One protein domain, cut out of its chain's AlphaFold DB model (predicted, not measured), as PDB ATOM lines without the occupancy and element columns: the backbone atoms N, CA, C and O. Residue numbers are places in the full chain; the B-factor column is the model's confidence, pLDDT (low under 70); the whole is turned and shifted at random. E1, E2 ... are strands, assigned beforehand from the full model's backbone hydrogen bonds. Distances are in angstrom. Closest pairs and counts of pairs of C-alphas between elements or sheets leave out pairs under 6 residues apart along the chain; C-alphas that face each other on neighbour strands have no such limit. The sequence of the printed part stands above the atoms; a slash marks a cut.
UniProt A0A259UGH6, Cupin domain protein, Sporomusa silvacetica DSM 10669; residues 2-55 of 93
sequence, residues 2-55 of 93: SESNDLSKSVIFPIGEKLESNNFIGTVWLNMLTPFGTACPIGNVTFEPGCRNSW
ATOM      1  N   SER A   2     211.563 215.022 288.912       44.19
ATOM      2  CA  SER A   2     210.880 213.750 289.140       44.19
ATOM      3  C   SER A   2     211.852 212.716 289.698       44.19
ATOM      4  O   SER A   2     212.972 212.585 289.212       44.19
ATOM      5  N   GLU A   3     211.409 211.953 290.694       48.09
ATOM      6  CA  GLU A   3     212.137 210.823 291.299       48.09
ATOM      7  C   GLU A   3     212.345 209.630 290.334       48.09
ATOM      8  O   GLU A   3     212.560 208.498 290.751       48.09
ATOM      9  N   SER A   4     212.256 209.854 289.024       50.97
ATOM     10  CA  SER A   4     211.990 208.843 288.000       50.97
ATOM     11  C   SER A   4     213.233 208.236 287.342       50.97
ATOM     12  O   SER A   4     213.091 207.569 286.325       50.97
ATOM     13  N   ASN A   5     214.436 208.461 287.879       55.06
ATOM     14  CA  ASN A   5     215.682 207.955 287.280       55.06
ATOM     15  C   ASN A   5     216.472 206.989 288.172       55.06
ATOM     16  O   ASN A   5     217.524 206.508 287.756       55.06
ATOM     17  N   ASP A   6     215.985 206.689 289.377       59.97
ATOM     18  CA  ASP A   6     216.612 205.682 290.229       59.97
ATOM     19  C   ASP A   6     216.020 204.299 289.929       59.97
ATOM     20  O   ASP A   6     215.077 203.841 290.580       59.97
ATOM     21  N   LEU A   7     216.578 203.636 288.910       57.97
ATOM     22  CA  LEU A   7     216.181 202.286 288.496       57.97
ATOM     23  C   LEU A   7     216.231 201.283 289.658       57.97
ATOM     24  O   LEU A   7     215.443 200.338 289.652       57.97
ATOM     25  N   SER A   8     217.075 201.512 290.678       56.88
ATOM     26  CA  SER A   8     217.209 200.622 291.840       56.88
ATOM     27  C   SER A   8     215.918 200.489 292.656       56.88
ATOM     28  O   SER A   8     215.703 199.461 293.293       56.88
ATOM     29  N   LYS A   9     215.019 201.480 292.581       59.44
ATOM     30  CA  LYS A   9     213.705 201.455 293.245       59.44
ATOM     31  C   LYS A   9     212.605 200.790 292.413       59.44
ATOM     32  O   LYS A   9     211.511 200.573 292.923       59.44
ATOM     33  N   SER A  10     212.875 200.494 291.140       60.94
ATOM     34  CA  SER A  10     211.900 199.938 290.186       60.94
ATOM     35  C   SER A  10     212.108 198.453 289.868       60.94
ATOM     36  O   SER A  10     211.324 197.877 289.119       60.94
ATOM     37  N   VAL A  11     213.157 197.832 290.417       69.88
ATOM     38  CA  VAL A  11     213.580 196.468 290.071       69.88
ATOM     39  C   VAL A  11     213.356 195.488 291.224       69.88
ATOM     40  O   VAL A  11     213.601 195.800 292.385       69.88
ATOM     41  N   ILE A  12     212.890 194.280 290.891       86.31
ATOM     42  CA  ILE A  12     212.586 193.203 291.855       86.31
ATOM     43  C   ILE A  12     213.867 192.640 292.498       86.31
ATOM     44  O   ILE A  12     213.860 192.229 293.656       86.31
ATOM     45  N   PHE A  13     214.973 192.638 291.751       91.19
ATOM     46  CA  PHE A  13     216.280 192.160 292.195       91.19
ATOM     47  C   PHE A  13     217.327 193.271 292.067       91.19
ATOM     48  O   PHE A  13     217.184 194.126 291.190       91.19
ATOM     49  N   PRO A  14     218.407 193.247 292.874       90.25
ATOM     50  CA  PRO A  14     219.518 194.177 292.706       90.25
ATOM     51  C   PRO A  14     220.048 194.185 291.267       90.25
ATOM     52  O   PRO A  14     220.117 193.138 290.615       90.25
ATOM     53  N   ILE A  15     220.450 195.368 290.790       89.88
ATOM     54  CA  ILE A  15     220.975 195.558 289.428       89.88
ATOM     55  C   ILE A  15     222.267 194.759 289.188       89.88
ATOM     56  O   ILE A  15     222.484 194.254 288.091       89.88
ATOM     57  N   GLY A  16     223.074 194.579 290.239       92.00
ATOM     58  CA  GLY A  16     224.335 193.845 290.193       92.00
ATOM     59  C   GLY A  16     225.516 194.706 289.777       92.00
ATOM     60  O   GLY A  16     225.505 195.930 289.919       92.00
ATOM     61  N   GLU A  17     226.554 194.043 289.284       94.75
ATOM     62  CA  GLU A  17     227.791 194.688 288.858       94.75
ATOM     63  C   GLU A  17     227.796 194.896 287.347       94.75
ATOM     64  O   GLU A  17     227.167 194.147 286.594       94.75
ATOM     65  N   LYS A  18     228.509 195.932 286.899       95.56
ATOM     66  CA  LYS A  18     228.702 196.183 285.472       95.56
ATOM     67  C   LYS A  18     229.438 194.992 284.857       95.56
ATOM     68  O   LYS A  18     230.501 194.601 285.334       95.56
ATOM     69  N   LEU A  19     228.873 194.428 283.797       94.62
ATOM     70  CA  LEU A  19     229.410 193.263 283.117       94.62
ATOM     71  C   LEU A  19     230.366 193.698 282.004       94.62
ATOM     72  O   LEU A  19     229.942 194.179 280.955       94.62
ATOM     73  N   GLU A  20     231.661 193.487 282.221       93.44
ATOM     74  CA  GLU A  20     232.693 193.701 281.204       93.44
ATOM     75  C   GLU A  20     232.835 192.431 280.349       93.44
ATOM     76  O   GLU A  20     233.367 191.412 280.796       93.44
ATOM     77  N   SER A  21     232.307 192.453 279.122       92.25
ATOM     78  CA  SER A  21     232.326 191.294 278.226       92.25
ATOM     79  C   SER A  21     232.187 191.685 276.755       92.25
ATOM     80  O   SER A  21     231.391 192.548 276.402       92.25
ATOM     81  N   ASN A  22     232.890 190.959 275.879       93.06
ATOM     82  CA  ASN A  22     232.782 191.103 274.420       93.06
ATOM     83  C   ASN A  22     231.489 190.498 273.841       93.06
ATOM     84  O   ASN A  22     231.232 190.605 272.644       93.06
ATOM     85  N   ASN A  23     230.675 189.844 274.674       94.50
ATOM     86  CA  ASN A  23     229.396 189.268 274.259       94.50
ATOM     87  C   ASN A  23     228.265 190.301 274.230       94.50
ATOM     88  O   ASN A  23     227.140 189.948 273.884       94.50
ATOM     89  N   PHE A  24     228.541 191.549 274.608       95.94
ATOM     90  CA  PHE A  24     227.556 192.615 274.680       95.94
ATOM     91  C   PHE A  24     228.049 193.859 273.949       95.94
ATOM     92  O   PHE A  24     229.242 194.149 273.890       95.94
ATOM     93  N   ILE A  25     227.097 194.596 273.391       96.19
ATOM     94  CA  ILE A  25     227.297 195.930 272.840       96.19
ATOM     95  C   ILE A  25     226.602 196.902 273.787       96.19
ATOM     96  O   ILE A  25     225.388 196.813 273.976       96.19
ATOM     97  N   GLY A  26     227.384 197.825 274.350       95.00
ATOM     98  CA  GLY A  26     226.935 198.806 275.335       95.00
ATOM     99  C   GLY A  26     227.066 198.325 276.784       95.00
ATOM    100  O   GLY A  26     227.755 197.346 277.067       95.00
ATOM    101  N   THR A  27     226.441 199.050 277.710       95.75
ATOM    102  CA  THR A  27     226.522 198.790 279.150       95.75
ATOM    103  C   THR A  27     225.433 197.822 279.606       95.75
ATOM    104  O   THR A  27     224.238 198.039 279.391       95.75
ATOM    105  N   VAL A  28     225.856 196.763 280.290       96.31
ATOM    106  CA  VAL A  28     224.979 195.751 280.883       96.31
ATOM    107  C   VAL A  28     225.410 195.517 282.325       96.31
ATOM    108  O   VAL A  28     226.602 195.565 282.625       96.31
ATOM    109  N   TRP A  29     224.459 195.249 283.213       95.44
ATOM    110  CA  TRP A  29     224.721 194.802 284.580       95.44
ATOM    111  C   TRP A  29     224.166 193.408 284.796       95.44
ATOM    112  O   TRP A  29     223.109 193.062 284.263       95.44
ATOM    113  N   LEU A  30     224.885 192.623 285.590       95.44
ATOM    114  CA  LEU A  30     224.519 191.261 285.936       95.44
ATOM    115  C   LEU A  30     224.532 191.091 287.453       95.44
ATOM    116  O   LEU A  30     225.540 191.334 288.116       95.44
ATOM    117  N   ASN A  31     223.425 190.582 287.980       95.12
ATOM    118  CA  ASN A  31     223.341 190.047 289.329       95.12
ATOM    119  C   ASN A  31     222.979 188.562 289.258       95.12
ATOM    120  O   ASN A  31     221.849 188.213 288.908       95.12
ATOM    121  N   MET A  32     223.915 187.676 289.592       96.06
ATOM    122  CA  MET A  32     223.604 186.250 289.697       96.06
ATOM    123  C   MET A  32     222.730 185.991 290.925       96.06
ATOM    124  O   MET A  32     223.087 186.358 292.040       96.06
ATOM    125  N   LEU A  33     221.584 185.340 290.718       95.75
ATOM    126  CA  LEU A  33     220.633 184.984 291.778       95.75
ATOM    127  C   LEU A  33     220.890 183.581 292.337       95.75
ATOM    128  O   LEU A  33     220.492 183.266 293.455       95.75
ATOM    129  N   THR A  34     221.574 182.742 291.565       96.50
ATOM    130  CA  THR A  34     222.072 181.436 292.000       96.50
ATOM    131  C   THR A  34     223.596 181.395 291.940       96.50
ATOM    132  O   THR A  34     224.179 182.063 291.083       96.50
ATOM    133  N   PRO A  35     224.256 180.547 292.746       94.69
ATOM    134  CA  PRO A  35     225.692 180.325 292.625       94.69
ATOM    135  C   PRO A  35     226.105 179.877 291.217       94.69
ATOM    136  O   PRO A  35     225.387 179.127 290.546       94.69
ATOM    137  N   PHE A  36     227.293 180.298 290.786       89.00
ATOM    138  CA  PHE A  36     227.907 179.795 289.559       89.00
ATOM    139  C   PHE A  36     228.109 178.274 289.622       89.00
ATOM    140  O   PHE A  36     228.402 177.718 290.679       89.00
ATOM    141  N   GLY A  37     227.955 177.601 288.480       89.56
ATOM    142  CA  GLY A  37     228.090 176.143 288.377       89.56
ATOM    143  C   GLY A  37     226.860 175.348 288.827       89.56
ATOM    144  O   GLY A  37     226.885 174.121 288.774       89.56
ATOM    145  N   THR A  38     225.777 176.015 289.240       93.94
ATOM    146  CA  THR A  38     224.506 175.330 289.497       93.94
ATOM    147  C   THR A  38     223.888 174.807 288.192       93.94
ATOM    148  O   THR A  38     224.099 175.383 287.125       93.94
ATOM    149  N   ALA A  39     223.093 173.735 288.269       92.62
ATOM    150  CA  ALA A  39     222.496 173.095 287.087       92.62
ATOM    151  C   ALA A  39     221.489 173.992 286.337       92.62
ATOM    152  O   ALA A  39     221.266 173.811 285.145       92.62
ATOM    153  N   CYS A  40     220.896 174.963 287.033       92.94
ATOM    154  CA  CYS A  40     219.988 175.964 286.480       92.94
ATOM    155  C   CYS A  40     220.443 177.372 286.909       92.94
ATOM    156  O   CYS A  40     219.982 177.872 287.938       92.94
ATOM    157  N   PRO A  41     221.404 177.989 286.195       94.88
ATOM    158  CA  PRO A  41     221.869 179.333 286.513       94.88
ATOM    159  C   PRO A  41     220.762 180.366 286.299       94.88
ATOM    160  O   PRO A  41     220.182 180.442 285.217       94.88
ATOM    161  N   ILE A  42     220.507 181.191 287.313       96.75
ATOM    162  CA  ILE A  42     219.540 182.290 287.260       96.75
ATOM    163  C   ILE A  42     220.284 183.601 287.500       96.75
ATOM    164  O   ILE A  42     221.015 183.737 288.484       96.75
ATOM    165  N   GLY A  43     220.079 184.574 286.616       95.88
ATOM    166  CA  GLY A  43     220.641 185.915 286.734       95.88
ATOM    167  C   GLY A  43     219.611 186.986 286.395       95.88
ATOM    168  O   GLY A  43     218.786 186.802 285.503       95.88
ATOM    169  N   ASN A  44     219.672 188.105 287.111       96.06
ATOM    170  CA  ASN A  44     218.996 189.340 286.739       96.06
ATOM    171  C   ASN A  44     219.952 190.166 285.874       96.06
ATOM    172  O   ASN A  44     221.049 190.503 286.320       96.06
ATOM    173  N   VAL A  45     219.542 190.469 284.643       96.12
ATOM    174  CA  VAL A  45     220.354 191.220 283.681       96.12
ATOM    175  C   VAL A  45     219.643 192.521 283.345       96.12
ATOM    176  O   VAL A  45     218.477 192.506 282.960       96.12
ATOM    177  N   THR A  46     220.343 193.643 283.488       95.19
ATOM    178  CA  THR A  46     219.819 194.976 283.160       95.19
ATOM    179  C   THR A  46     220.624 195.568 282.013       95.19
ATOM    180  O   THR A  46     221.851 195.581 282.063       95.19
ATOM    181  N   PHE A  47     219.940 196.065 280.986       95.62
ATOM    182  CA  PHE A  47     220.543 196.670 279.798       95.62
ATOM    183  C   PHE A  47     220.283 198.179 279.808       95.62
ATOM    184  O   PHE A  47     219.142 198.594 280.024       95.62
ATOM    185  N   GLU A  48     221.298 199.008 279.540       94.25
ATOM    186  CA  GLU A  48     221.024 200.412 279.193       94.25
ATOM    187  C   GLU A  48     220.257 200.503 277.863       94.25
ATOM    188  O   GLU A  48     220.343 199.595 277.026       94.25
ATOM    189  N   PRO A  49     219.543 201.616 277.611       94.38
ATOM    190  CA  PRO A  49     218.920 201.862 276.318       94.38
ATOM    191  C   PRO A  49     219.891 201.655 275.144       94.38
ATOM    192  O   PRO A  49     220.976 202.229 275.106       94.38
ATOM    193  N   GLY A  50     219.483 200.833 274.173       93.69
ATOM    194  CA  GLY A  50     220.281 200.508 272.984       93.69
ATOM    195  C   GLY A  50     221.300 199.378 273.170       93.69
ATOM    196  O   GLY A  50     221.921 198.969 272.187       93.69
ATOM    197  N   CYS A  51     221.453 198.842 274.383       96.12
ATOM    198  CA  CYS A  51     222.363 197.732 274.640       96.12
ATOM    199  C   CYS A  51     221.742 196.394 274.248       96.12
ATOM    200  O   CYS A  51     220.536 196.183 274.377       96.12
ATOM    201  N   ARG A  52     222.585 195.472 273.782       96.56
ATOM    202  CA  ARG A  52     222.175 194.109 273.424       96.56
ATOM    203  C   ARG A  52     223.329 193.132 273.556       96.56
ATOM    204  O   ARG A  52     224.492 193.523 273.536       96.56
ATOM    205  N   ASN A  53     223.008 191.853 273.617       95.62
ATOM    206  CA  ASN A  53     223.980 190.789 273.426       95.62
ATOM    207  C   ASN A  53     224.290 190.542 271.938       95.62
ATOM    208  O   ASN A  53     223.577 190.963 271.016       95.62
ATOM    209  N   SER A  54     225.405 189.857 271.717       96.50
ATOM    210  CA  SER A  54     225.767 189.218 270.459       96.50
ATOM    211  C   SER A  54     224.871 188.002 270.206       96.50
ATOM    212  O   SER A  54     224.336 187.398 271.139       96.50
ATOM    213  N   TRP A  55     224.721 187.625 268.936       96.31
ATOM    214  CA  TRP A  55     224.050 186.380 268.557       96.31
ATOM    215  C   TRP A  55     224.730 185.188 269.234       96.31
ATOM    216  O   TRP A  55     225.954 185.065 269.191       96.31
TER     217      TRP A  55
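What this domain is: This is residues 2 to 55 of the 93 residues of the protein "Cupin domain protein" of Sporomusa silvacetica DSM 10669 (UniProt A0A259UGH6). There is little regular structure here: a small hairpin of two strands, E1 and E2, with a long first stretch whose residues 2 to 12 trail away from it as a tail. Ser 2 and the hairpin's loop, residues 33 to 42, lie at opposite ends of the longest axis. The 54 printed residues include no named helix and two antiparallel named strands, E1 then E2; the class is all strand, with only 10 residues in named elements. The whole is loose, with a radius of gyration of the C-alphas of 12.6 A, and spans 42 by 23 by 15 A.

How they stand to each other: Residues 17 to 18 pair antiparallel with residues 29 to 30 of E1, residues 28 to 32. E1 and E2, residues 43 to 47, form a hairpin at 168 degrees, with N 29 and O 46 within hydrogen-bond range at 2.9 A. Residues 24 to 25 pair antiparallel with residues 52 to 53.

Where its parts are: E1 begins at C-alpha 28 (224.979, 195.751, 280.883) and measures 13.0 A. E2 measures 12.8 A and ends at C-alpha 47 (220.543, 196.670, 279.798).

The domain as a whole: The farthest C-alphas, Ser 2 and Ala 39, are 42.3 A apart. The printed part has no cut. Residues 2 to 11 have pLDDT under 70.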